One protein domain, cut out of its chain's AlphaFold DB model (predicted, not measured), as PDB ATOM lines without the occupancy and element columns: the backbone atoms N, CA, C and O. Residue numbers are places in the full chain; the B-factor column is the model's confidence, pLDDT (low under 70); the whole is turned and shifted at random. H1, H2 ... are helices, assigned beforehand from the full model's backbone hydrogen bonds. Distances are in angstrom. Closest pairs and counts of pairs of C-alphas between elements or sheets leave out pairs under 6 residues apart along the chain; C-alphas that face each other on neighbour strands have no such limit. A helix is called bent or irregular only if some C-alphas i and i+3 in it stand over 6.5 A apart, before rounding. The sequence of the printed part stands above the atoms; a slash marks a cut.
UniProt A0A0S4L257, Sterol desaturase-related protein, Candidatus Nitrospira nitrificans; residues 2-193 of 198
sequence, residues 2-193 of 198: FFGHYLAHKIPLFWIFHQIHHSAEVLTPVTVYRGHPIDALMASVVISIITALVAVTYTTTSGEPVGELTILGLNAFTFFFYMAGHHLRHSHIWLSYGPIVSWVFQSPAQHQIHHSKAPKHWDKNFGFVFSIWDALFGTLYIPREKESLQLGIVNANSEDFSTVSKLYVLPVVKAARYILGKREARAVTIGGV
ATOM      1  N   PHE A   2     151.669 122.780 138.375       95.25
ATOM      2  CA  PHE A   2     152.147 123.975 137.650       95.25
ATOM      3  C   PHE A   2     153.297 124.711 138.357       95.25
ATOM      4  O   PHE A   2     154.362 124.849 137.777       95.25
ATOM      5  N   PHE A   3     153.132 125.108 139.625       95.19
ATOM      6  CA  PHE A   3     154.170 125.865 140.337       95.19
ATOM      7  C   PHE A   3     155.500 125.124 140.469       95.19
ATOM      8  O   PHE A   3     156.543 125.735 140.291       95.19
ATOM      9  N   GLY A   4     155.483 123.816 140.741       95.19
ATOM     10  CA  GLY A   4     156.720 123.033 140.826       95.19
ATOM     11  C   GLY A   4     157.476 123.049 139.498       95.19
ATOM     12  O   GLY A   4     158.674 123.312 139.472       95.19
ATOM     13  N   HIS A   5     156.747 122.870 138.397       96.25
ATOM     14  CA  HIS A   5     157.298 122.892 137.047       96.25
ATOM     15  C   HIS A   5     157.774 124.294 136.632       96.25
ATOM     16  O   HIS A   5     158.894 124.467 136.165       96.25
ATOM     17  N   TYR A   6     156.967 125.320 136.902       95.81
ATOM     18  CA  TYR A   6     157.321 126.720 136.682       95.81
ATOM     19  C   TYR A   6     158.605 127.093 137.435       95.81
ATOM     20  O   TYR A   6     159.531 127.644 136.850       95.81
ATOM     21  N   LEU A   7     158.716 126.746 138.721       94.69
ATOM     22  CA  LEU A   7     159.926 126.995 139.509       94.69
ATOM     23  C   LEU A   7     161.128 126.218 138.962       94.69
ATOM     24  O   LEU A   7     162.230 126.770 138.930       94.69
ATOM     25  N   ALA A   8     160.926 124.987 138.484       95.44
ATOM     26  CA  ALA A   8     161.966 124.197 137.830       95.44
ATOM     27  C   ALA A   8     162.537 124.873 136.575       95.44
ATOM     28  O   ALA A   8     163.731 124.764 136.302       95.44
ATOM     29  N   HIS A   9     161.712 125.656 135.882       94.44
ATOM     30  CA  HIS A   9     162.108 126.480 134.747       94.44
ATOM     31  C   HIS A   9     162.510 127.912 135.097       94.44
ATOM     32  O   HIS A   9     162.922 128.637 134.208       94.44
ATOM     33  N   LYS A  10     162.392 128.383 136.341       91.69
ATOM     34  CA  LYS A  10     162.713 129.787 136.685       91.69
ATOM     35  C   LYS A  10     163.838 129.934 137.695       91.69
ATOM     36  O   LYS A  10     164.461 130.992 137.769       91.69
ATOM     37  N   ILE A  11     164.136 128.882 138.448       92.12
ATOM     38  CA  ILE A  11     165.222 128.858 139.421       92.12
ATOM     39  C   ILE A  11     166.386 128.062 138.817       92.12
ATOM     40  O   ILE A  11     166.229 126.862 138.587       92.12
ATOM     41  N   PRO A  12     167.578 128.663 138.604       91.25
ATOM     42  CA  PRO A  12     168.693 127.970 137.955       91.25
ATOM     43  C   PRO A  12     169.093 126.676 138.666       91.25
ATOM     44  O   PRO A  12     169.360 125.673 138.017       91.25
ATOM     45  N   LEU A  13     169.084 126.674 140.003       92.06
ATOM     46  CA  LEU A  13     169.397 125.485 140.797       92.06
ATOM     47  C   LEU A  13     168.427 124.329 140.518       92.06
ATOM     48  O   LEU A  13     168.840 123.176 140.494       92.06
ATOM     49  N   PHE A  14     167.151 124.638 140.296       94.44
ATOM     50  CA  PHE A  14     166.130 123.639 140.019       94.44
ATOM     51  C   PHE A  14     166.241 123.132 138.580       94.44
ATOM     52  O   PHE A  14     166.228 121.924 138.341       94.44
ATOM     53  N   TRP A  15     166.492 124.050 137.645       95.19
ATOM     54  CA  TRP A  15     166.757 123.729 136.249       95.19
ATOM     55  C   TRP A  15     167.926 122.752 136.076       95.19
ATOM     56  O   TRP A  15     167.866 121.882 135.213       95.19
ATOM     57  N   ILE A  16     168.969 122.827 136.919       94.31
ATOM     58  CA  ILE A  16     170.112 121.898 136.852       94.31
ATOM     59  C   ILE A  16     169.663 120.434 136.857       94.31
ATOM     60  O   ILE A  16     170.244 119.624 136.133       94.31
ATOM     61  N   PHE A  17     168.642 120.112 137.651       96.12
ATOM     62  CA  PHE A  17     168.080 118.771 137.759       96.12
ATOM     63  C   PHE A  17     166.986 118.532 136.719       96.12
ATOM     64  O   PHE A  17     166.973 117.484 136.075       96.12
ATOM     65  N   HIS A  18     166.117 119.521 136.511       96.38
ATOM     66  CA  HIS A  18     164.987 119.405 135.598       96.38
ATOM     67  C   HIS A  18     165.400 119.286 134.126       96.38
ATOM     68  O   HIS A  18     164.775 118.560 133.359       96.38
ATOM     69  N   GLN A  19     166.513 119.906 133.718       94.12
ATOM     70  CA  GLN A  19     166.997 119.847 132.335       94.12
ATOM     71  C   GLN A  19     167.241 118.409 131.852       94.12
ATOM     72  O   GLN A  19     167.168 118.147 130.661       94.12
ATOM     73  N   ILE A  20     167.485 117.442 132.746       95.19
ATOM     74  CA  ILE A  20     167.610 116.029 132.355       95.19
ATOM     75  C   ILE A  20     166.347 115.543 131.652       95.19
ATOM     76  O   ILE A  20     166.450 114.842 130.645       95.19
ATOM     77  N   HIS A  21     165.184 115.971 132.134       95.88
ATOM     78  CA  HIS A  21     163.905 115.702 131.500       95.88
ATOM     79  C   HIS A  21     163.851 116.255 130.072       95.88
ATOM     80  O   HIS A  21     163.498 115.540 129.138       95.88
ATOM     81  N   HIS A  22     164.310 117.495 129.899       95.06
ATOM     82  CA  HIS A  22     164.366 118.203 128.617       95.06
ATOM     83  C   HIS A  22     165.524 117.789 127.704       95.06
ATOM     84  O   HIS A  22     165.560 118.180 126.542       95.06
ATOM     85  N   SER A  23     166.479 116.996 128.195       93.94
ATOM     86  CA  SER A  23     167.632 116.553 127.402       93.94
ATOM     87  C   SER A  23     167.276 115.514 126.336       93.94
ATOM     88  O   SER A  23     168.116 115.194 125.500       93.94
ATOM     89  N   ALA A  24     166.063 114.957 126.365       93.38
ATOM     90  CA  ALA A  24     165.625 113.987 125.374       93.38
ATOM     91  C   ALA A  24     165.401 114.650 124.006       93.38
ATOM     92  O   ALA A  24     164.560 115.531 123.852       93.38
ATOM     93  N   GLU A  25     166.111 114.166 122.991       93.94
ATOM     94  CA  GLU A  25     165.959 114.625 121.602       93.94
ATOM     95  C   GLU A  25     164.776 113.948 120.886       93.94
ATOM     96  O   GLU A  25     164.342 114.396 119.824       93.94
ATOM     97  N   VAL A  26     164.221 112.889 121.488       93.81
ATOM     98  CA  VAL A  26     163.041 112.157 121.015       93.81
ATOM     99  C   VAL A  26     162.121 111.849 122.197       93.81
ATOM    100  O   VAL A  26     162.561 111.376 123.249       93.81
ATOM    101  N   LEU A  27     160.820 112.082 122.013       95.75
ATOM    102  CA  LEU A  27     159.793 111.729 122.988       95.75
ATOM    103  C   LEU A  27     159.259 110.319 122.730       95.75
ATOM    104  O   LEU A  27     158.686 110.019 121.682       95.75
ATOM    105  N   THR A  28     159.426 109.462 123.731       95.00
ATOM    106  CA  THR A  28     158.781 108.152 123.832       95.00
ATOM    107  C   THR A  28     158.064 108.059 125.177       95.00
ATOM    108  O   THR A  28     158.479 108.744 126.115       95.00
ATOM    109  N   PRO A  29     157.025 107.221 125.339       92.94
ATOM    110  CA  PRO A  29     156.337 107.105 126.626       92.94
ATOM    111  C   PRO A  29     157.280 106.865 127.820       92.94
ATOM    112  O   PRO A  29     156.995 107.313 128.923       92.94
ATOM    113  N   VAL A  30     158.441 106.239 127.592       92.88
ATOM    114  CA  VAL A  30     159.485 106.004 128.605       92.88
ATOM    115  C   VAL A  30     160.231 107.287 129.003       92.88
ATOM    116  O   VAL A  30     160.711 107.393 130.130       92.88
ATOM    117  N   THR A  31     160.289 108.297 128.131       92.88
ATOM    118  CA  THR A  31     160.934 109.595 128.390       92.88
ATOM    119  C   THR A  31     160.354 110.303 129.620       92.88
ATOM    120  O   THR A  31     161.068 111.069 130.264       92.88
ATOM    121  N   VAL A  32     159.113 110.003 130.027       91.19
ATOM    122  CA  VAL A  32     158.539 110.514 131.286       91.19
ATOM    123  C   VAL A  32     159.392 110.162 132.515       91.19
ATOM    124  O   VAL A  32     159.441 110.935 133.464       91.19
ATOM    125  N   TYR A  33     160.100 109.027 132.481       91.69
ATOM    126  CA  TYR A  33     160.949 108.537 133.570       91.69
ATOM    127  C   TYR A  33     162.401 109.011 133.466       91.69
ATOM    128  O   TYR A  33     163.207 108.745 134.358       91.69
ATOM    129  N   ARG A  34     162.758 109.728 132.394       93.38
ATOM    130  CA  ARG A  34     164.063 110.379 132.274       93.38
ATOM    131  C   ARG A  34     164.060 111.624 133.158       93.38
ATOM    132  O   ARG A  34     163.691 112.705 132.716       93.38
ATOM    133  N   GLY A  35     164.459 111.468 134.412       94.25
ATOM    134  CA  GLY A  35     164.479 112.554 135.386       94.25
ATOM    135  C   GLY A  35     165.451 112.286 136.525       94.25
ATOM    136  O   GLY A  35     165.944 111.172 136.696       94.25
ATOM    137  N   HIS A  36     165.738 113.326 137.303       96.56
ATOM    138  CA  HIS A  36     166.602 113.228 138.475       96.56
ATOM    139  C   HIS A  36     165.764 113.081 139.757       96.56
ATOM    140  O   HIS A  36     164.772 113.798 139.902       96.56
ATOM    141  N   PRO A  37     166.161 112.261 140.749       96.12
ATOM    142  CA  PRO A  37     165.414 112.135 142.006       96.12
ATOM    143  C   PRO A  37     165.224 113.457 142.758       96.12
ATOM    144  O   PRO A  37     164.188 113.669 143.374       96.12
ATOM    145  N   ILE A  38     166.203 114.367 142.684       96.62
ATOM    146  CA  ILE A  38     166.084 115.710 143.288       96.62
ATOM    147  C   ILE A  38     164.981 116.534 142.608       96.62
ATOM    148  O   ILE A  38     164.252 117.230 143.304       96.62
ATOM    149  N   ASP A  39     164.804 116.413 141.288       96.12
ATOM    150  CA  ASP A  39     163.702 117.077 140.579       96.12
ATOM    151  C   ASP A  39     162.341 116.536 141.055       96.12
ATOM    152  O   ASP A  39     161.445 117.297 141.419       96.12
ATOM    153  N   ALA A  40     162.227 115.208 141.184       94.81
ATOM    154  CA  ALA A  40     161.033 114.557 141.722       94.81
ATOM    155  C   ALA A  40     160.750 114.949 143.184       94.81
ATOM    156  O   ALA A  40     159.595 115.184 143.548       94.81
ATOM    157  N   LEU A  41     161.788 115.066 144.019       95.69
ATOM    158  CA  LEU A  41     161.672 115.504 145.410       95.69
ATOM    159  C   LEU A  41     161.203 116.959 145.493       95.69
ATOM    160  O   LEU A  41     160.278 117.262 146.240       95.69
ATOM    161  N   MET A  42     161.798 117.854 144.705       94.38
ATOM    162  CA  MET A  42     161.398 119.260 144.641       94.38
ATOM    163  C   MET A  42     159.941 119.413 144.200       94.38
ATOM    164  O   MET A  42     159.176 120.133 144.844       94.38
ATOM    165  N   ALA A  43     159.531 118.701 143.146       92.75
ATOM    166  CA  ALA A  43     158.141 118.677 142.708       92.75
ATOM    167  C   ALA A  43     157.217 118.162 143.823       92.75
ATOM    168  O   ALA A  43     156.203 118.796 144.115       92.75
ATOM    169  N   SER A  44     157.599 117.068 144.490       94.50
ATOM    170  CA  SER A  44     156.843 116.476 145.602       94.50
ATOM    171  C   SER A  44     156.676 117.443 146.769       94.50
ATOM    172  O   SER A  44     155.571 117.578 147.277       94.50
ATOM    173  N   VAL A  45     157.721 118.177 147.160       95.81
ATOM    174  CA  VAL A  45     157.637 119.180 148.234       95.81
ATOM    175  C   VAL A  45     156.631 120.277 147.880       95.81
ATOM    176  O   VAL A  45     155.757 120.588 148.688       95.81
ATOM    177  N   VAL A  46     156.699 120.829 146.663       94.88
ATOM    178  CA  VAL A  46     155.765 121.880 146.224       94.88
ATOM    179  C   VAL A  46     154.329 121.357 146.171       94.88
ATOM    180  O   VAL A  46     153.408 122.043 146.611       94.88
ATOM    181  N   ILE A  47     154.126 120.143 145.655       92.44
ATOM    182  CA  ILE A  47     152.807 119.501 145.609       92.44
ATOM    183  C   ILE A  47     152.275 119.288 147.026       92.44
ATOM    184  O   ILE A  47     151.155 119.701 147.302       92.44
ATOM    185  N   SER A  48     153.071 118.713 147.927       94.38
ATOM    186  CA  SER A  48     152.657 118.419 149.301       94.38
ATOM    187  C   SER A  48     152.281 119.675 150.076       94.38
ATOM    188  O   SER A  48     151.269 119.663 150.765       94.38
ATOM    189  N   ILE A  49     153.033 120.772 149.934       95.62
ATOM    190  CA  ILE A  49     152.701 122.047 150.591       95.62
ATOM    191  C   ILE A  49     151.353 122.579 150.094       95.62
ATOM    192  O   ILE A  49     150.499 122.939 150.901       95.62
ATOM    193  N   ILE A  50     151.139 122.608 148.774       93.06
ATOM    194  CA  ILE A  50     149.895 123.125 148.187       93.06
ATOM    195  C   ILE A  50     148.709 122.229 148.554       93.06
ATOM    196  O   ILE A  50     147.669 122.732 148.973       93.06
ATOM    197  N   THR A  51     148.855 120.911 148.427       90.62
ATOM    198  CA  THR A  51     147.797 119.955 148.764       90.62
ATOM    199  C   THR A  51     147.462 120.008 150.250       90.62
ATOM    200  O   THR A  51     146.284 120.026 150.593       90.62
ATOM    201  N   ALA A  52     148.463 120.098 151.132       93.94
ATOM    202  CA  ALA A  52     148.235 120.248 152.566       93.94
ATOM    203  C   ALA A  52     147.500 121.554 152.885       93.94
ATOM    204  O   ALA A  52     146.550 121.531 153.660       93.94
ATOM    205  N   LEU A  53     147.878 122.672 152.254       94.69
ATOM    206  CA  LEU A  53     147.182 123.948 152.428       94.69
ATOM    207  C   LEU A  53     145.706 123.835 152.027       94.69
ATOM    208  O   LEU A  53     144.835 124.190 152.815       94.69
ATOM    209  N   VAL A  54     145.418 123.285 150.844       92.75
ATOM    210  CA  VAL A  54     144.039 123.087 150.366       92.75
ATOM    211  C   VAL A  54     143.259 122.162 151.301       92.75
ATOM    212  O   VAL A  54     142.134 122.485 151.676       92.75
ATOM    213  N   ALA A  55     143.852 121.038 151.708       92.75
ATOM    214  CA  ALA A  55     143.203 120.064 152.576       92.75
ATOM    215  C   ALA A  55     142.901 120.638 153.963       92.75
ATOM    216  O   ALA A  55     141.788 120.470 154.457       92.75
ATOM    217  N   VAL A  56     143.853 121.355 154.571       95.06
ATOM    218  CA  VAL A  56     143.650 122.029 155.859       95.06
ATOM    219  C   VAL A  56     142.556 123.083 155.731       95.06
ATOM    220  O   VAL A  56     141.629 123.061 156.529       95.06
ATOM    221  N   THR A  57     142.608 123.957 154.721       94.88
ATOM    222  CA  THR A  57     141.575 124.984 154.513       94.88
ATOM    223  C   THR A  57     140.192 124.374 154.306       94.88
ATOM    224  O   THR A  57     139.227 124.838 154.907       94.88
ATOM    225  N   TYR A  58     140.070 123.326 153.490       94.25
ATOM    226  CA  TYR A  58     138.793 122.644 153.287       94.25
ATOM    227  C   TYR A  58     138.288 122.010 154.584       94.25
ATOM    228  O   TYR A  58     137.138 122.217 154.963       94.25
ATOM    229  N   THR A  59     139.151 121.286 155.295       94.50
ATOM    230  CA  THR A  59     138.757 120.557 156.506       94.50
ATOM    231  C   THR A  59     138.343 121.515 157.623       94.50
ATOM    232  O   THR A  59     137.356 121.270 158.308       94.50
ATOM    233  N   THR A  60     139.036 122.646 157.788       94.81
ATOM    234  CA  THR A  60     138.684 123.640 158.814       94.81
ATOM    235  C   THR A  60     137.427 124.441 158.481       94.81
ATOM    236  O   THR A  60     136.751 124.895 159.399       94.81
ATOM    237  N   THR A  61     137.104 124.628 157.198       95.69
ATOM    238  CA  THR A  61     135.921 125.397 156.767       95.69
ATOM    239  C   THR A  61     134.666 124.545 156.612       95.69
ATOM    240  O   THR A  61     133.574 125.034 156.883       95.69
ATOM    241  N   SER A  62     134.805 123.287 156.192       94.19
ATOM    242  CA  SER A  62     133.680 122.365 155.992       94.19
ATOM    243  C   SER A  62     133.400 121.471 157.201       94.19
ATOM    244  O   SER A  62     132.288 120.970 157.328       94.19
ATOM    245  N   GLY A  63     134.390 121.263 158.078       93.75
ATOM    246  CA  GLY A  63     134.326 120.279 159.163       93.75
ATOM    247  C   GLY A  63     134.538 118.832 158.704       93.75
ATOM    248  O   GLY A  63     134.597 117.939 159.543       93.75
ATOM    249  N   GLU A  64     134.702 118.601 157.399       90.81
ATOM    250  CA  GLU A  64     134.805 117.277 156.795       90.81
ATOM    251  C   GLU A  64     136.188 117.063 156.164       90.81
ATOM    252  O   GLU A  64     136.763 117.992 155.586       90.81
ATOM    253  N   PRO A  65     136.748 115.843 156.220       87.62
ATOM    254  CA  PRO A  65     137.971 115.538 155.494       87.62
ATOM    255  C   PRO A  65     137.736 115.609 153.979       87.62
ATOM    256  O   PRO A  65     136.632 115.393 153.473       87.62
ATOM    257  N   VAL A  66     138.804 115.865 153.225       85.44
ATOM    258  CA  VAL A  66     138.751 115.800 151.759       85.44
ATOM    259  C   VAL A  66     138.547 114.344 151.333       85.44
ATOM    260  O   VAL A  66     139.445 113.517 151.485       85.44
ATOM    261  N   GLY A  67     137.372 114.029 150.793       84.50
ATOM    262  CA  GLY A  67     137.111 112.742 150.155       84.50
ATOM    263  C   GLY A  67     137.772 112.654 148.778       84.50
ATOM    264  O   GLY A  67     137.794 113.629 148.028       84.50
ATOM    265  N   GLU A  68     138.274 111.472 148.419       85.19
ATOM    266  CA  GLU A  68     138.822 111.206 147.089       85.19
ATOM    267  C   GLU A  68     138.093 110.034 146.429       85.19
ATOM    268  O   GLU A  68     138.086 108.913 146.936       85.19
ATOM    269  N   LEU A  69     137.497 110.285 145.261       91.75
ATOM    270  CA  LEU A  69     137.006 109.214 144.403       91.75
ATOM    271  C   LEU A  69     138.188 108.624 143.637       91.75
ATOM    272  O   LEU A  69     138.843 109.335 142.868       91.75
ATOM    273  N   THR A  70     138.431 107.327 143.810       94.00
ATOM    274  CA  THR A  70     139.501 106.618 143.106       94.00
ATOM    275  C   THR A  70     138.959 105.540 142.173       94.00
ATOM    276  O   THR A  70     137.931 104.918 142.429       94.00
ATOM    277  N   ILE A  71     139.665 105.324 141.064       93.50
ATOM    278  CA  ILE A  71     139.435 104.254 140.093       93.50
ATOM    279  C   ILE A  71     140.783 103.564 139.894       93.50
ATOM    280  O   ILE A  71     141.751 104.202 139.483       93.50
ATOM    281  N   LEU A  72     140.866 102.271 140.225       92.56
ATOM    282  CA  LEU A  72     142.111 101.486 140.164       92.56
ATOM    283  C   LEU A  72     143.291 102.132 140.927       92.56
ATOM    284  O   LEU A  72     144.438 102.051 140.498       92.56
ATOM    285  N   GLY A  73     143.010 102.804 142.051       88.50
ATOM    286  CA  GLY A  73     144.026 103.478 142.870       88.50
ATOM    287  C   GLY A  73     144.499 104.837 142.339       88.50
ATOM    288  O   GLY A  73     145.380 105.444 142.940       88.50
ATOM    289  N   LEU A  74     143.919 105.337 141.244       87.69
ATOM    290  CA  LEU A  74     144.136 106.698 140.754       87.69
ATOM    291  C   LEU A  74     142.948 107.583 141.103       87.69
ATOM    292  O   LEU A  74     141.806 107.135 141.032       87.69
ATOM    293  N   ASN A  75     143.203 108.861 141.381       90.12
ATOM    294  CA  ASN A  75     142.163 109.885 141.400       90.12
ATOM    295  C   ASN A  75     141.284 109.776 140.139       90.12
ATOM    296  O   ASN A  75     141.821 109.743 139.028       90.12
ATOM    297  N   ALA A  76     139.958 109.737 140.284       92.69
ATOM    298  CA  ALA A  76     139.044 109.514 139.163       92.69
ATOM    299  C   ALA A  76     139.210 110.551 138.043       92.69
ATOM    300  O   ALA A  76     139.183 110.200 136.864       92.69
ATOM    301  N   PHE A  77     139.457 111.817 138.389       91.31
ATOM    302  CA  PHE A  77     139.715 112.854 137.395       91.31
ATOM    303  C   PHE A  77     141.017 112.583 136.629       91.31
ATOM    304  O   PHE A  77     141.025 112.628 135.400       91.31
ATOM    305  N   THR A  78     142.096 112.209 137.324       88.56
ATOM    306  CA  THR A  78     143.358 111.801 136.680       88.56
ATOM    307  C   THR A  78     143.172 110.568 135.797       88.56
ATOM    308  O   THR A  78     143.706 110.529 134.691       88.56
ATOM    309  N   PHE A  79     142.392 109.581 136.248       92.12
ATOM    310  CA  PHE A  79     142.082 108.377 135.477       92.12
ATOM    311  C   PHE A  79     141.425 108.729 134.135       92.12
ATOM    312  O   PHE A  79     141.938 108.357 133.077       92.12
ATOM    313  N   PHE A  80     140.349 109.522 134.152       93.31
ATOM    314  CA  PHE A  80     139.683 109.952 132.920       93.31
ATOM    315  C   PHE A  80     140.568 110.856 132.062       93.31
ATOM    316  O   PHE A  80     140.543 110.761 130.835       93.31
ATOM    317  N   PHE A  81     141.402 111.693 132.675       91.69
ATOM    318  CA  PHE A  81     142.319 112.542 131.927       91.69
ATOM    319  C   PHE A  81     143.422 111.739 131.219       91.69
ATOM    320  O   PHE A  81     143.800 112.051 130.088       91.69
ATOM    321  N   TYR A  82     143.894 110.648 131.826       91.00
ATOM    322  CA  TYR A  82     144.766 109.690 131.150       91.00
ATOM    323  C   TYR A  82     144.054 108.990 129.995       91.00
ATOM    324  O   TYR A  82     144.663 108.860 128.931       91.00
ATOM    325  N   MET A  83     142.779 108.616 130.146       91.25
ATOM    326  CA  MET A  83     141.979 108.076 129.037       91.25
ATOM    327  C   MET A  83     141.791 109.086 127.897       91.25
ATOM    328  O   MET A  83     141.787 108.692 126.735       91.25
ATOM    329  N   ALA A  84     141.724 110.383 128.207       92.50
ATOM    330  CA  ALA A  84     141.650 111.462 127.220       92.50
ATOM    331  C   ALA A  84     142.973 111.714 126.459       92.50
ATOM    332  O   ALA A  84     143.054 112.633 125.648       92.50
ATOM    333  N   GLY A  85     144.009 110.898 126.689       93.19
ATOM    334  CA  GLY A  85     145.254 110.926 125.922       93.19
ATOM    335  C   GLY A  85     146.408 111.665 126.595       93.19
ATOM    336  O   GLY A  85     147.471 111.790 125.996       93.19
ATOM    337  N   HIS A  86     146.277 112.105 127.850       90.44
ATOM    338  CA  HIS A  86     147.357 112.816 128.557       90.44
ATOM    339  C   HIS A  86     148.672 112.017 128.685       90.44
ATOM    340  O   HIS A  86     149.763 112.594 128.731       90.44
ATOM    341  N   HIS A  87     148.604 110.683 128.678       89.81
ATOM    342  CA  HIS A  87     149.785 109.813 128.664       89.81
ATOM    343  C   HIS A  87     150.613 109.931 127.365       89.81
ATOM    344  O   HIS A  87     151.792 109.585 127.350       89.81
ATOM    345  N   LEU A  88     150.036 110.483 126.291       95.56
ATOM    346  CA  LEU A  88     150.702 110.692 125.002       95.56
ATOM    347  C   LEU A  88     151.621 111.918 124.979       95.56
ATOM    348  O   LEU A  88     152.332 112.118 123.994       95.56
ATOM    349  N   ARG A  89     151.643 112.733 126.041       95.56
ATOM    350  CA  ARG A  89     152.425 113.980 126.115       95.56
ATOM    351  C   ARG A  89     153.933 113.781 125.923       95.56
ATOM    352  O   ARG A  89     154.612 114.673 125.431       95.56
ATOM    353  N   HIS A  90     154.441 112.591 126.249       96.94
ATOM    354  CA  HIS A  90     155.819 112.173 125.983       96.94
ATOM    355  C   HIS A  90     155.914 111.193 124.813       96.94
ATOM    356  O   HIS A  90     156.858 110.438 124.743       96.94
ATOM    357  N   SER A  91     154.980 111.163 123.872       95.81
ATOM    358  CA  SER A  91     155.076 110.319 122.670       95.81
ATOM    359  C   SER A  91     155.319 111.153 121.410       95.81
ATOM    360  O   SER A  91     155.257 112.380 121.453       95.81
ATOM    361  N   HIS A  92     155.541 110.493 120.271       93.50
ATOM    362  CA  HIS A  92     155.560 111.136 118.951       93.50
ATOM    363  C   HIS A  92     154.147 111.423 118.397       93.50
ATOM    364  O   HIS A  92     154.008 112.007 117.321       93.50
ATOM    365  N   ILE A  93     153.092 110.984 119.096       96.06
ATOM    366  CA  ILE A  93     151.706 111.157 118.666       96.06
ATOM    367  C   ILE A  93     151.273 112.580 119.002       96.06
ATOM    368  O   ILE A  93     151.171 112.964 120.167       96.06
ATOM    369  N   TRP A  94     151.009 113.368 117.963       97.00
ATOM    370  CA  TRP A  94     150.503 114.725 118.109       97.00
ATOM    371  C   TRP A  94     149.003 114.703 118.391       97.00
ATOM    372  O   TRP A  94     148.213 114.371 117.508       97.00
ATOM    373  N   LEU A  95     148.617 115.092 119.605       97.31
ATOM    374  CA  LEU A  95     147.220 115.253 120.000       97.31
ATOM    375  C   LEU A  95     147.018 116.657 120.573       97.31
ATOM    376  O   LEU A  95     147.485 116.964 121.669       97.31
ATOM    377  N   SER A  96     146.338 117.509 119.807       96.44
ATOM    378  CA  SER A  96     145.874 118.826 120.248       96.44
ATOM    379  C   SER A  96     144.400 118.731 120.622       96.44
ATOM    380  O   SER A  96     143.635 118.063 119.929       96.44
ATOM    381  N   TYR A  97     143.990 119.420 121.686       96.56
ATOM    382  CA  TYR A  97     142.574 119.529 122.052       96.56
ATOM    383  C   TYR A  97     141.871 120.695 121.329       96.56
ATOM    384  O   TYR A  97     140.690 120.952 121.553       96.56
ATOM    385  N   GLY A  98     142.580 121.392 120.433       95.25
ATOM    386  CA  GLY A  98     142.078 122.573 119.738       95.25
ATOM    387  C   GLY A  98     142.065 123.820 120.632       95.25
ATOM    388  O   GLY A  98     142.226 123.723 121.848       95.25
ATOM    389  N   PRO A  99     141.873 125.018 120.050       93.25
ATOM    390  CA  PRO A  99     142.103 126.280 120.746       93.25
ATOM    391  C   PRO A  99     141.261 126.430 122.011       93.25
ATOM    392  O   PRO A  99     141.799 126.784 123.049       93.25
ATOM    393  N   ILE A 100     139.966 126.114 121.946       95.38
ATOM    394  CA  ILE A 100     139.024 126.351 123.047       95.38
ATOM    395  C   ILE A 100     139.343 125.459 124.252       95.38
ATOM    396  O   ILE A 100     139.467 125.951 125.370       95.38
ATOM    397  N   VAL A 101     139.513 124.154 124.035       96.56
ATOM    398  CA  VAL A 101     139.778 123.210 125.131       96.56
ATOM    399  C   VAL A 101     141.189 123.414 125.682       96.56
ATOM    400  O   VAL A 101     141.374 123.380 126.898       96.56
ATOM    401  N   SER A 102     142.167 123.716 124.818       96.81
ATOM    402  CA  SER A 102     143.563 123.955 125.206       96.81
ATOM    403  C   SER A 102     143.802 125.212 126.049       96.81
ATOM    404  O   SER A 102     144.894 125.359 126.602       96.81
ATOM    405  N   TRP A 103     142.807 126.092 126.196       96.94
ATOM    406  CA  TRP A 103     142.835 127.191 127.172       96.94
ATOM    407  C   TRP A 103     142.649 126.724 128.617       96.94
ATOM    408  O   TRP A 103     143.162 127.362 129.534       96.94
ATOM    409  N   VAL A 104     141.915 125.629 128.823       96.50
ATOM    410  CA  VAL A 104     141.605 125.103 130.158       96.50
ATOM    411  C   VAL A 104     142.407 123.845 130.445       96.50
ATOM    412  O   VAL A 104     142.998 123.746 131.519       96.50
ATOM    413  N   PHE A 105     142.452 122.905 129.499       96.75
ATOM    414  CA  PHE A 105     143.126 121.620 129.641       96.75
ATOM    415  C   PHE A 105     144.386 121.542 128.792       96.75
ATOM    416  O   PHE A 105     144.406 121.865 127.611       96.75
ATOM    417  N   GLN A 106     145.439 121.028 129.398       96.75
ATOM    418  CA  GLN A 106     146.727 120.828 128.775       96.75
ATOM    419  C   GLN A 106     146.657 119.628 127.816       96.75
ATOM    420  O   GLN A 106     146.333 118.513 128.224       96.75
ATOM    421  N   SER A 107     146.948 119.861 126.537       97.62
ATOM    422  CA  SER A 107     147.002 118.806 125.517       97.62
ATOM    423  C   SER A 107     148.407 118.208 125.356       97.62
ATOM    424  O   SER A 107     149.400 118.921 125.525       97.62
ATOM    425  N   PRO A 108     148.537 116.938 124.924       97.56
ATOM    426  CA  PRO A 108     149.836 116.351 124.589       97.56
ATOM    427  C   PRO A 108     150.694 117.231 123.672       97.56
ATOM    428  O   PRO A 108     151.874 117.426 123.952       97.56
ATOM    429  N   ALA A 109     150.091 117.845 122.651       98.06
ATOM    430  CA  ALA A 109     150.761 118.783 121.750       98.06
ATOM    431  C   ALA A 109     151.376 119.991 122.482       98.06
ATOM    432  O   ALA A 109     152.517 120.365 122.215       98.06
ATOM    433  N   GLN A 110     150.664 120.583 123.448       98.12
ATOM    434  CA  GLN A 110     151.189 121.696 124.247       98.12
ATOM    435  C   GLN A 110     152.415 121.285 125.078       98.12
ATOM    436  O   GLN A 110     153.321 122.097 125.257       98.12
ATOM    437  N   HIS A 111     152.469 120.034 125.549       97.81
ATOM    438  CA  HIS A 111     153.582 119.522 126.362       97.81
ATOM    439  C   HIS A 111     154.779 119.188 125.476       97.81
ATOM    440  O   HIS A 111     155.918 119.480 125.814       97.81
ATOM    441  N   GLN A 112     154.526 118.614 124.301       98.06
ATOM    442  CA  GLN A 112     155.560 118.379 123.297       98.06
ATOM    443  C   GLN A 112     156.211 119.705 122.874       98.06
ATOM    444  O   GLN A 112     157.435 119.796 122.825       98.06
ATOM    445  N   ILE A 113     155.411 120.757 122.647       97.81
ATOM    446  CA  ILE A 113     155.903 122.117 122.371       97.81
ATOM    447  C   ILE A 113     156.775 122.641 123.508       97.81
ATOM    448  O   ILE A 113     157.825 123.211 123.246       97.81
ATOM    449  N   HIS A 114     156.380 122.414 124.756       97.38
ATOM    450  CA  HIS A 114     157.176 122.797 125.918       97.38
ATOM    451  C   HIS A 114     158.578 122.140 125.936       97.38
ATOM    452  O   HIS A 114     159.546 122.746 126.386       97.38
ATOM    453  N   HIS A 115     158.722 120.937 125.371       96.81
ATOM    454  CA  HIS A 115     160.018 120.265 125.170       96.81
ATOM    455  C   HIS A 115     160.821 120.788 123.967       96.81
ATOM    456  O   HIS A 115     161.955 120.364 123.741       96.81
ATOM    457  N   SER A 116     160.252 121.689 123.169       96.12
ATOM    458  CA  SER A 116     160.892 122.193 121.962       96.12
ATOM    459  C   SER A 116     161.999 123.194 122.265       96.12
ATOM    460  O   SER A 116     161.837 124.130 123.044       96.12
ATOM    461  N   LYS A 117     163.103 123.066 121.527       93.31
ATOM    462  CA  LYS A 117     164.232 123.996 121.598       93.31
ATOM    463  C   LYS A 117     164.030 125.286 120.788       93.31
ATOM    464  O   LYS A 117     164.916 126.138 120.776       93.31
ATOM    465  N   ALA A 118     162.906 125.434 120.081       93.94
ATOM    466  CA  ALA A 118     162.634 126.604 119.249       93.94
ATOM    467  C   ALA A 118     162.361 127.860 120.107       93.94
ATOM    468  O   ALA A 118     161.554 127.776 121.033       93.94
ATOM    469  N   PRO A 119     162.920 129.041 119.764       92.69
ATOM    470  CA  PRO A 119     162.780 130.253 120.580       92.69
ATOM    471  C   PRO A 119     161.345 130.664 120.929       92.69
ATOM    472  O   PRO A 119     161.070 131.093 122.044       92.69
ATOM    473  N   LYS A 120     160.398 130.477 120.003       94.62
ATOM    474  CA  LYS A 120     158.974 130.782 120.229       94.62
ATOM    475  C   LYS A 120     158.286 129.887 121.273       94.62
ATOM    476  O   LYS A 120     157.192 130.221 121.720       94.62
ATOM    477  N   HIS A 121     158.894 128.757 121.630       96.25
ATOM    478  CA  HIS A 121     158.354 127.777 122.575       96.25
ATOM    479  C   HIS A 121     158.985 127.881 123.968       96.25
ATOM    480  O   HIS A 121     158.517 127.231 124.901       96.25
ATOM    481  N   TRP A 122     160.025 128.702 124.123       93.94
ATOM    482  CA  TRP A 122     160.695 128.886 125.402       93.94
ATOM    483  C   TRP A 122     159.740 129.425 126.462       93.94
ATOM    484  O   TRP A 122     158.964 130.351 126.221       93.94
ATOM    485  N   ASP A 123     159.828 128.833 127.651       94.94
ATOM    486  CA  ASP A 123     159.002 129.165 128.808       94.94
ATOM    487  C   ASP A 123     157.490 129.134 128.541       94.94
ATOM    488  O   ASP A 123     156.734 129.970 129.049       94.94
ATOM    489  N   LYS A 124     157.042 128.169 127.729       97.56
ATOM    490  CA  LYS A 124     155.624 127.936 127.451       97.56
ATOM    491  C   LYS A 124     155.117 126.623 128.034       97.56
ATOM    492  O   LYS A 124     155.866 125.658 128.114       97.56
ATOM    493  N   ASN A 125     153.825 126.589 128.361       98.06
ATOM    494  CA  ASN A 125     153.035 125.401 128.700       98.06
ATOM    495  C   ASN A 125     153.596 124.543 129.852       98.06
ATOM    496  O   ASN A 125     153.847 123.353 129.687       98.06
ATOM    497  N   PHE A 126     153.747 125.133 131.037       97.62
ATOM    498  CA  PHE A 126     154.156 124.450 132.269       97.62
ATOM    499  C   PHE A 126     153.030 123.652 132.945       97.62
ATOM    500  O   PHE A 126     153.282 122.898 133.894       97.62
ATOM    501  N   GLY A 127     151.781 123.831 132.516       95.62
ATOM    502  CA  GLY A 127     150.623 123.107 133.017       95.62
ATOM    503  C   GLY A 127     150.796 121.590 132.929       95.62
ATOM    504  O   GLY A 127     151.497 121.064 132.072       95.62
ATOM    505  N   PHE A 128     150.137 120.870 133.839       92.25
ATOM    506  CA  PHE A 128     150.125 119.400 133.831       92.25
ATOM    507  C   PHE A 128     148.774 118.852 133.378       92.25
ATOM    508  O   PHE A 128     148.723 118.095 132.420       92.25
ATOM    509  N   VAL A 129     147.688 119.257 134.047       93.12
ATOM    510  CA  VAL A 129     146.311 119.005 133.584       93.12
ATOM    511  C   VAL A 129     145.659 120.279 133.090       93.12
ATOM    512  O   VAL A 129     145.046 120.276 132.031       93.12
ATOM    513  N   PHE A 130     145.810 121.372 133.835       95.50
ATOM    514  CA  PHE A 130     145.157 122.627 133.507       95.50
ATOM    515  C   PHE A 130     146.148 123.629 132.919       95.50
ATOM    516  O   PHE A 130     147.125 123.990 133.578       95.50
ATOM    517  N   SER A 131     145.868 124.092 131.706       97.31
ATOM    518  CA  SER A 131     146.579 125.176 131.022       97.31
ATOM    519  C   SER A 131     146.047 126.563 131.403       97.31
ATOM    520  O   SER A 131     146.659 127.568 131.055       97.31
ATOM    521  N   ILE A 132     144.975 126.648 132.203       97.50
ATOM    522  CA  ILE A 132     144.511 127.927 132.769       97.50
ATOM    523  C   ILE A 132     145.609 128.615 133.592       97.50
ATOM    524  O   ILE A 132     145.725 129.836 133.590       97.50
ATOM    525  N   TRP A 133     146.467 127.838 134.254       97.31
ATOM    526  CA  TRP A 133     147.623 128.381 134.959       97.31
ATOM    527  C   TRP A 133     148.611 129.021 133.987       97.31
ATOM    528  O   TRP A 133     149.115 130.104 134.251       97.31
ATOM    529  N   ASP A 134     148.822 128.416 132.820       98.38
ATOM    530  CA  ASP A 134     149.655 129.024 131.791       98.38
ATOM    531  C   ASP A 134     149.056 130.322 131.246       98.38
ATOM    532  O   ASP A 134     149.787 131.275 130.978       98.38
ATOM    533  N   ALA A 135     147.730 130.394 131.110       97.31
ATOM    534  CA  ALA A 135     147.050 131.630 130.733       97.31
ATOM    535  C   ALA A 135     147.288 132.737 131.768       97.31
ATOM    536  O   ALA A 135     147.696 133.841 131.409       97.31
ATOM    537  N   LEU A 136     147.078 132.424 133.049       97.75
ATOM    538  CA  LEU A 136     147.219 133.373 134.157       97.75
ATOM    539  C   LEU A 136     148.648 133.909 134.304       97.75
ATOM    540  O   LEU A 136     148.832 135.061 134.688       97.75
ATOM    541  N   PHE A 137     149.656 133.097 133.983       97.38
ATOM    542  CA  PHE A 137     151.070 133.464 134.105       97.38
ATOM    543  C   PHE A 137     151.708 133.901 132.774       97.38
ATOM    544  O   PHE A 137     152.912 134.146 132.723       97.38
ATOM    545  N   GLY A 138     150.928 134.019 131.691       97.12
ATOM    546  CA  GLY A 138     151.428 134.457 130.379       97.12
ATOM    547  C   GLY A 138     152.341 133.441 129.672       97.12
ATOM    548  O   GLY A 138     153.098 133.788 128.758       97.12
ATOM    549  N   THR A 139     152.282 132.175 130.078       98.06
ATOM    550  CA  THR A 139     153.094 131.070 129.546       98.06
ATOM    551  C   THR A 139     152.297 130.183 128.590       98.06
ATOM    552  O   THR A 139     152.832 129.220 128.053       98.06
ATOM    553  N   LEU A 140     151.033 130.507 128.311       98.50
ATOM    554  CA  LEU A 140     150.207 129.721 127.400       98.50
ATOM    555  C   LEU A 140     150.678 129.859 125.951       98.50
ATOM    556  O   LEU A 140     150.828 130.960 125.422       98.50
ATOM    557  N   TYR A 141     150.850 128.718 125.295       98.38
ATOM    558  CA  TYR A 141     151.024 128.607 123.857       98.38
ATOM    559  C   TYR A 141     150.094 127.524 123.326       98.38
ATOM    560  O   TYR A 141     150.208 126.359 123.709       98.38
ATOM    561  N   ILE A 142     149.182 127.890 122.429       98.06
ATOM    562  CA  ILE A 142     148.264 126.940 121.802       98.06
ATOM    563  C   ILE A 142     148.617 126.817 120.317       98.06
ATOM    564  O   ILE A 142     148.505 127.814 119.597       98.06
ATOM    565  N   PRO A 143     149.024 125.626 119.840       95.75
ATOM    566  CA  PRO A 143     149.290 125.429 118.423       95.75
ATOM    567  C   PRO A 143     148.002 125.562 117.605       95.75
ATOM    568  O   PRO A 143     146.956 125.029 117.985       95.75
ATOM    569  N   ARG A 144     148.085 126.236 116.452       93.12
ATOM    570  CA  ARG A 144     146.985 126.293 115.470       93.12
ATOM    571  C   ARG A 144     146.960 125.079 114.545       93.12
ATOM    572  O   ARG A 144     145.897 124.680 114.087       93.12
ATOM    573  N   GLU A 145     148.124 124.497 114.302       94.75
ATOM    574  CA  GLU A 145     148.331 123.335 113.444       94.75
ATOM    575  C   GLU A 145     149.426 122.440 114.029       94.75
ATOM    576  O   GLU A 145     150.028 122.763 115.055       94.75
ATOM    577  N   LYS A 146     149.668 121.282 113.411       96.44
ATOM    578  CA  LYS A 146     150.759 120.403 113.829       96.44
ATOM    579  C   LYS A 146     152.103 121.041 113.493       96.44
ATOM    580  O   LYS A 146     152.339 121.422 112.352       96.44
ATOM    581  N   GLU A 147     153.008 121.065 114.463       95.44
ATOM    582  CA  GLU A 147     154.338 121.641 114.290       95.44
ATOM    583  C   GLU A 147     155.430 120.572 114.260       95.44
ATOM    584  O   GLU A 147     155.380 119.584 114.996       95.44
ATOM    585  N   SER A 148     156.449 120.780 113.422       94.69
ATOM    586  CA  SER A 148     157.660 119.961 113.448       94.69
ATOM    587  C   SER A 148     158.574 120.447 114.565       94.69
ATOM    588  O   SER A 148     159.134 121.543 114.491       94.69
ATOM    589  N   LEU A 149     158.738 119.631 115.600       96.06
ATOM    590  CA  LEU A 149     159.517 119.997 116.774       96.06
ATOM    591  C   LEU A 149     160.940 119.458 116.677       96.06
ATOM    592  O   LEU A 149     161.158 118.281 116.410       96.06
ATOM    593  N   GLN A 150     161.908 120.323 116.968       94.88
ATOM    594  CA  GLN A 150     163.235 119.886 117.378       94.88
ATOM    595  C   GLN A 150     163.299 119.947 118.902       94.88
ATOM    596  O   GLN A 150     162.961 120.980 119.491       94.88
ATOM    597  N   LEU A 151     163.705 118.844 119.519       94.88
ATOM    598  CA  LEU A 151     163.735 118.664 120.969       94.88
ATOM    599  C   LEU A 151     165.177 118.634 121.486       94.88
ATOM    600  O   LEU A 151     166.126 118.699 120.697       94.88
ATOM    601  N   GLY A 152     165.329 118.545 122.804       91.25
ATOM    602  CA  GLY A 152     166.611 118.618 123.493       91.25
ATOM    603  C   GLY A 152     166.902 120.015 124.041       91.25
ATOM    604  O   GLY A 152     166.092 120.939 123.952       91.25
ATOM    605  N   ILE A 153     168.098 120.184 124.596       90.12
ATOM    606  CA  ILE A 153     168.543 121.451 125.187       90.12
ATOM    607  C   ILE A 153     169.393 122.221 124.170       90.12
ATOM    608  O   ILE A 153     170.292 121.664 123.537       90.12
ATOM    609  N   VAL A 154     169.143 123.525 124.038       85.81
ATOM    610  CA  VAL A 154     169.942 124.413 123.182       85.81
ATOM    611  C   VAL A 154     171.395 124.441 123.672       85.81
ATOM    612  O   VAL A 154     171.649 124.664 124.854       85.81
ATOM    613  N   ASN A 155     172.347 124.237 122.757       81.94
ATOM    614  CA  ASN A 155     173.793 124.237 123.030       81.94
ATOM    615  C   ASN A 155     174.252 123.227 124.102       81.94
ATOM    616  O   ASN A 155     175.308 123.410 124.710       81.94
ATOM    617  N   ALA A 156     173.482 122.166 124.355       82.06
ATOM    618  CA  ALA A 156     173.926 121.106 125.250       82.06
ATOM    619  C   ALA A 156     175.018 120.244 124.610       82.06
ATOM    620  O   ALA A 156     174.964 119.910 123.428       82.06
ATOM    621  N   ASN A 157     175.978 119.829 125.433       84.12
ATOM    622  CA  ASN A 157     176.874 118.742 125.079       84.12
ATOM    623  C   ASN A 157     176.118 117.418 125.262       84.12
ATOM    624  O   ASN A 157     175.750 117.078 126.387       84.12
ATOM    625  N   SER A 158     175.881 116.678 124.178       80.19
ATOM    626  CA  SER A 158     175.176 115.387 124.221       80.19
ATOM    627  C   SER A 158     175.859 114.383 125.158       80.19
ATOM    628  O   SER A 158     175.188 113.577 125.804       80.19
ATOM    629  N   GLU A 159     177.179 114.500 125.335       86.25
ATOM    630  CA  GLU A 159     177.940 113.684 126.276       86.25
ATOM    631  C   GLU A 159     177.544 113.890 127.737       86.25
ATOM    632  O   GLU A 159     177.729 112.971 128.530       86.25
ATOM    633  N   ASP A 160     176.978 115.033 128.131       88.88
ATOM    634  CA  ASP A 160     176.525 115.249 129.515       88.88
ATOM    635  C   ASP A 160     175.329 114.351 129.874       88.88
ATOM    636  O   ASP A 160     175.037 114.130 131.051       88.88
ATOM    637  N   PHE A 161     174.643 113.814 128.863       90.44
ATOM    638  CA  PHE A 161     173.372 113.113 128.998       90.44
ATOM    639  C   PHE A 161     173.406 111.676 128.448       90.44
ATOM    640  O   PHE A 161     172.347 111.052 128.302       90.44
ATOM    641  N   SER A 162     174.609 111.158 128.161       89.06
ATOM    642  CA  SER A 162     174.836 109.883 127.466       89.06
ATOM    643  C   SER A 162     174.842 108.645 128.371       89.06
ATOM    644  O   SER A 162     174.624 107.538 127.885       89.06
ATOM    645  N   THR A 163     175.044 108.793 129.687       93.06
ATOM    646  CA  THR A 163     175.091 107.652 130.622       93.06
ATOM    647  C   THR A 163     174.300 107.909 131.896       93.06
ATOM    648  O   THR A 163     174.209 109.042 132.368       93.06
ATOM    649  N   VAL A 164     173.781 106.839 132.509       91.81
ATOM    650  CA  VAL A 164     173.065 106.910 133.794       91.81
ATOM    651  C   VAL A 164     173.926 107.608 134.847       91.81
ATOM    652  O   VAL A 164     173.484 108.574 135.450       91.81
ATOM    653  N   SER A 165     175.191 107.220 135.017       94.88
ATOM    654  CA  SER A 165     176.072 107.853 136.007       94.88
ATOM    655  C   SER A 165     176.191 109.366 135.809       94.88
ATOM    656  O   SER A 165     176.133 110.115 136.782       94.88
ATOM    657  N   LYS A 166     176.299 109.839 134.560       94.06
ATOM    658  CA  LYS A 166     176.349 111.275 134.263       94.06
ATOM    659  C   LYS A 166     175.029 111.973 134.591       94.06
ATOM    660  O   LYS A 166     175.067 113.038 135.203       94.06
ATOM    661  N   LEU A 167     173.888 111.345 134.283       93.19
ATOM    662  CA  LEU A 167     172.563 111.872 134.625       93.19
ATOM    663  C   LEU A 167     172.372 112.067 136.134       93.19
ATOM    664  O   LEU A 167     171.647 112.970 136.515       93.19
ATOM    665  N   TYR A 168     173.020 111.283 136.996       94.44
ATOM    666  CA  TYR A 168     172.869 111.425 138.453       94.44
ATOM    667  C   TYR A 168     173.987 112.257 139.101       94.44
ATOM    668  O   TYR A 168     173.739 113.025 140.027       94.44
ATOM    669  N   VAL A 169     175.230 112.154 138.621       95.69
ATOM    670  CA  VAL A 169     176.383 112.802 139.272       95.69
ATOM    671  C   VAL A 169     176.606 114.231 138.773       95.69
ATOM    672  O   VAL A 169     176.845 115.134 139.578       95.69
ATOM    673  N   LEU A 170     176.523 114.476 137.458       93.25
ATOM    674  CA  LEU A 170     176.827 115.799 136.900       93.25
ATOM    675  C   LEU A 170     175.909 116.908 137.434       93.25
ATOM    676  O   LEU A 170     176.441 117.971 137.765       93.25
ATOM    677  N   PRO A 171     174.581 116.718 137.577       94.06
ATOM    678  CA  PRO A 171     173.714 117.742 138.158       94.06
ATOM    679  C   PRO A 171     174.105 118.107 139.587       94.06
ATOM    680  O   PRO A 171     174.129 119.285 139.923       94.06
ATOM    681  N   VAL A 172     174.486 117.129 140.416       95.62
ATOM    682  CA  VAL A 172     174.917 117.379 141.801       95.62
ATOM    683  C   VAL A 172     176.201 118.208 141.826       95.62
ATOM    684  O   VAL A 172     176.292 119.194 142.558       95.62
ATOM    685  N   VAL A 173     177.172 117.881 140.969       93.69
ATOM    686  CA  VAL A 173     178.409 118.666 140.829       93.69
ATOM    687  C   VAL A 173     178.112 120.085 140.327       93.69
ATOM    688  O   VAL A 173     178.650 121.053 140.869       93.69
ATOM    689  N   LYS A 174     177.245 120.233 139.315       91.88
ATOM    690  CA  LYS A 174     176.816 121.538 138.780       91.88
ATOM    691  C   LYS A 174     176.115 122.370 139.862       91.88
ATOM    692  O   LYS A 174     176.457 123.538 140.037       91.88
ATOM    693  N   ALA A 175     175.217 121.764 140.636       92.62
ATOM    694  CA  ALA A 175     174.511 122.399 141.746       92.62
ATOM    695  C   ALA A 175     175.468 122.853 142.860       92.62
ATOM    696  O   ALA A 175     175.401 124.003 143.291       92.62
ATOM    697  N   ALA A 176     176.417 122.005 143.270       92.88
ATOM    698  CA  ALA A 176     177.422 122.364 144.269       92.88
ATOM    699  C   ALA A 176     178.285 123.551 143.810       92.88
ATOM    700  O   ALA A 176     178.502 124.496 144.564       92.88
ATOM    701  N   ARG A 177     178.736 123.556 142.547       90.69
ATOM    702  CA  ARG A 177     179.497 124.686 141.981       90.69
ATOM    703  C   ARG A 177     178.669 125.972 141.911       90.69
ATOM    704  O   ARG A 177     179.223 127.042 142.166       90.69
ATOM    705  N   TYR A 178     177.380 125.863 141.581       88.50
ATOM    706  CA  TYR A 178     176.443 126.988 141.560       88.50
ATOM    707  C   TYR A 178     176.279 127.603 142.958       88.50
ATOM    708  O   TYR A 178     176.437 128.813 143.112       88.50
ATOM    709  N   ILE A 179     176.051 126.771 143.982       88.94
ATOM    710  CA  ILE A 179     175.899 127.202 145.383       88.94
ATOM    711  C   ILE A 179     177.188 127.846 145.912       88.94
ATOM    712  O   ILE A 179     177.139 128.894 146.547       88.94
ATOM    713  N   LEU A 180     178.350 127.270 145.594       90.62
ATOM    714  CA  LEU A 180     179.661 127.796 146.000       90.62
ATOM    715  C   LEU A 180     180.093 129.055 145.222       90.62
ATOM    716  O   LEU A 180     181.217 129.524 145.386       90.62
ATOM    717  N   GLY A 181     179.240 129.603 144.351       79.12
ATOM    718  CA  GLY A 181     179.479 130.883 143.685       79.12
ATOM    719  C   GLY A 181     180.597 130.874 142.639       79.12
ATOM    720  O   GLY A 181     181.087 131.942 142.270       79.12
ATOM    721  N   LYS A 182     181.005 129.703 142.125       70.81
ATOM    722  CA  LYS A 182     182.030 129.634 141.071       70.81
ATOM    723  C   LYS A 182     181.498 130.304 139.796       70.81
ATOM    724  O   LYS A 182     180.449 129.913 139.290       70.81
ATOM    725  N   ARG A 183     182.218 131.314 139.279       56.88
ATOM    726  CA  ARG A 183     181.796 132.174 138.145       56.88
ATOM    727  C   ARG A 183     181.319 131.384 136.917       56.88
ATOM    728  O   ARG A 183     180.316 131.755 136.322       56.88
ATOM    729  N   GLU A 184     181.970 130.267 136.605       57.47
ATOM    730  CA  GLU A 184     181.623 129.375 135.485       57.47
ATOM    731  C   GLU A 184     180.253 128.688 135.642       57.47
ATOM    732  O   GLU A 184     179.599 128.369 134.655       57.47
ATOM    733  N   ALA A 185     179.769 128.497 136.875       53.94
ATOM    734  CA  ALA A 185     178.492 127.840 137.158       53.94
ATOM    735  C   ALA A 185     177.287 128.793 137.098       53.94
ATOM    736  O   ALA A 185     176.150 128.337 137.042       53.94
ATOM    737  N   ARG A 186     177.497 130.118 137.070       51.81
ATOM    738  CA  ARG A 186     176.402 131.089 136.871       51.81
ATOM    739  C   ARG A 186     175.926 131.167 135.421       51.81
ATOM    740  O   ARG A 186     174.879 131.747 135.167       51.81
ATOM    741  N   ALA A 187     176.647 130.531 134.499       52.91
ATOM    742  CA  ALA A 187     176.204 130.304 133.128       52.91
ATOM    743  C   ALA A 187     175.199 129.141 133.008       52.91
ATOM    744  O   ALA A 187     174.918 128.704 131.894       52.91
ATOM    745  N   VAL A 188     174.653 128.616 134.120       57.50
ATOM    746  CA  VAL A 188     173.514 127.687 134.068       57.50
ATOM    747  C   VAL A 188     172.365 128.396 133.366       57.50
ATOM    748  O   VAL A 188     171.722 129.309 133.875       57.50
ATOM    749  N   THR A 189     172.193 127.969 132.132       59.84
ATOM    750  CA  THR A 189     171.357 128.583 131.129       59.84
ATOM    751  C   THR A 189     169.980 127.944 131.269       59.84
ATOM    752  O   THR A 189     169.807 126.780 130.903       59.84
ATOM    753  N   ILE A 190     169.029 128.657 131.870       60.62
ATOM    754  CA  ILE A 190     167.647 128.185 132.009       60.62
ATOM    755  C   ILE A 190     167.048 128.000 130.611       60.62
ATOM    756  O   ILE A 190     167.131 128.898 129.777       60.62
ATOM    757  N   GLY A 191     166.483 126.823 130.329       54.31
ATOM    758  CA  GLY A 191     165.860 126.539 129.031       54.31
ATOM    759  C   GLY A 191     166.817 126.592 127.830       54.31
ATOM    760  O   GLY A 191     166.357 126.644 126.695       54.31
ATOM    761  N   GLY A 192     168.141 126.609 128.044       49.62
ATOM    762  CA  GLY A 192     169.108 126.789 126.953       49.62
ATOM    763  C   GLY A 192     169.233 128.235 126.430       49.62
ATOM    764  O   GLY A 192     169.956 128.474 125.465       49.62
ATOM    765  N   VAL A 193     168.617 129.212 127.108       46.66
ATOM    766  CA  VAL A 193     168.786 130.654 126.871       46.66
ATOM    767  C   VAL A 193     169.622 131.293 127.972       46.66
ATOM    768  O   VAL A 193     169.340 131.132 129.163       46.66
TER     769      VAL A 193
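Overview. This is residues 2 to 193 of the 198 residues of the protein "Sterol desaturase-related protein" of Candidatus Nitrospira nitrificans (UniProt A0A0S4L257). One long helix, H4, makes a beam along one side of a body of short helices and loops; H1 and H2 pack on its first part, and H11 runs side by side with H2, with short H10 and H12 at the two ends of H11. From the far end of H4 a long link, residues 63 to 75, swings back to H5, which leads into H6; H6 packs between H8 and H3, the short helix that comes before H4 in the chain, while H7 lies in the stretch between H6 and H8, and H9 between the two long links that follow H8. The printed part has 192 residues with twelve named helices, H1 to H12 in order along the chain, and no named strand, and its class is all helix. It is compact, with a radius of gyration of the C-alphas of 17.8 A and spans of 53 by 41 by 32 A.

Along the chain. H4, residues 37 to 62, is the longest helix, 36.2 A from C-alpha 37 at (165.414, 112.135, 142.006) to C-alpha 62 at (133.680, 122.365, 155.992). Before it come H1, residues 2 to 10, 12.1 A long from C-alpha 2 at (152.147, 123.975, 137.650), H2, residues 12 to 22, 14.2 A long, and H3, residues 29 to 33. After it come H5, residues 76 to 83, H6, residues 86 to 90, H7, residues 98 to 102, H8, residues 108 to 114, and H9, residues 132 to 136. H10, residues 158 to 161, is followed by H11, residues 164 to 179, 23.5 A long, and H12, residues 183 to 187, which ends at C-alpha 187 at (176.204, 130.304, 133.128). H6 is irregular, with C-alphas 87 and 90 at 7.0 A.

Arrangement. H4 touches H1 with residues 39 to 47 alone, the closest C-alphas being those of Gly 4 and Ala 43, 5.0 A apart; they run opposite ways at a steep tilt of 37 degrees, only just past shallow. H4 touches H2 with residues 38 to 42 alone, about perpendicular at 75 degrees, with the closest C-alphas, of Phe 17 and Asp 39, 5.5 A apart. H1 and H2 touch only at the corner, the closest C-alphas being those of Ala 8 and Phe 14 at 4.7 A. H2 touches H11 at a shallow tilt of 19 degrees, opposite ways, with the closest C-alphas, of Ile 16 and Pro 171, 5.7 A apart. H11 and H10 touch only at the corner, with the closest C-alphas, of Phe 161 and Leu 167, at 5.8 A; H11 touches H12 with residues 174 to 178 alone, at Tyr 178 and Ala 185, whose C-alphas are the closest at 4.9 A. The helix packing is mostly crossed, but only just. H6 touches H3, with the closest C-alphas, of Pro 29 and His 90, 5.1 A apart, and H8, with those of Arg 89 and Pro 108 closest at 3.8 A. H5 and H6 meet only through their link. H9 is close to H1 but not clearly touching, with the closest C-alphas, of Phe 2 and Trp 133, 6.9 A apart, while H7 touches no helix. Every O i to N i+4 pair is within hydrogen-bond range in H1, H4, H5, H7, H8 and H9; the counts are 10 of 12 in H11, 3 of 7 in H2, and 0 of 1 in H3, H6 and H12, where O i to N i+3 pairs within range number 6 of 8 in H2 and 1 of 2 in each of H3, H6 and H12, while H10 is too short for an O i to N i+4 pair.

Size, cuts and confidence. The two C-alphas farthest apart, those of Gly 63 and Glu 159, are 55.0 A apart. The printed part has no cut. The links H4 to H5, H8 to H9 and H9 to H10 are long, with 13, 17 and 21 residues; in the first, residues 70 to 71 pair with residues 74 to 75, antiparallel. The mean pLDDT of the printed part is 91.4, and residues 183 to 193, of which 183 to 187 belong to H12, are under 70.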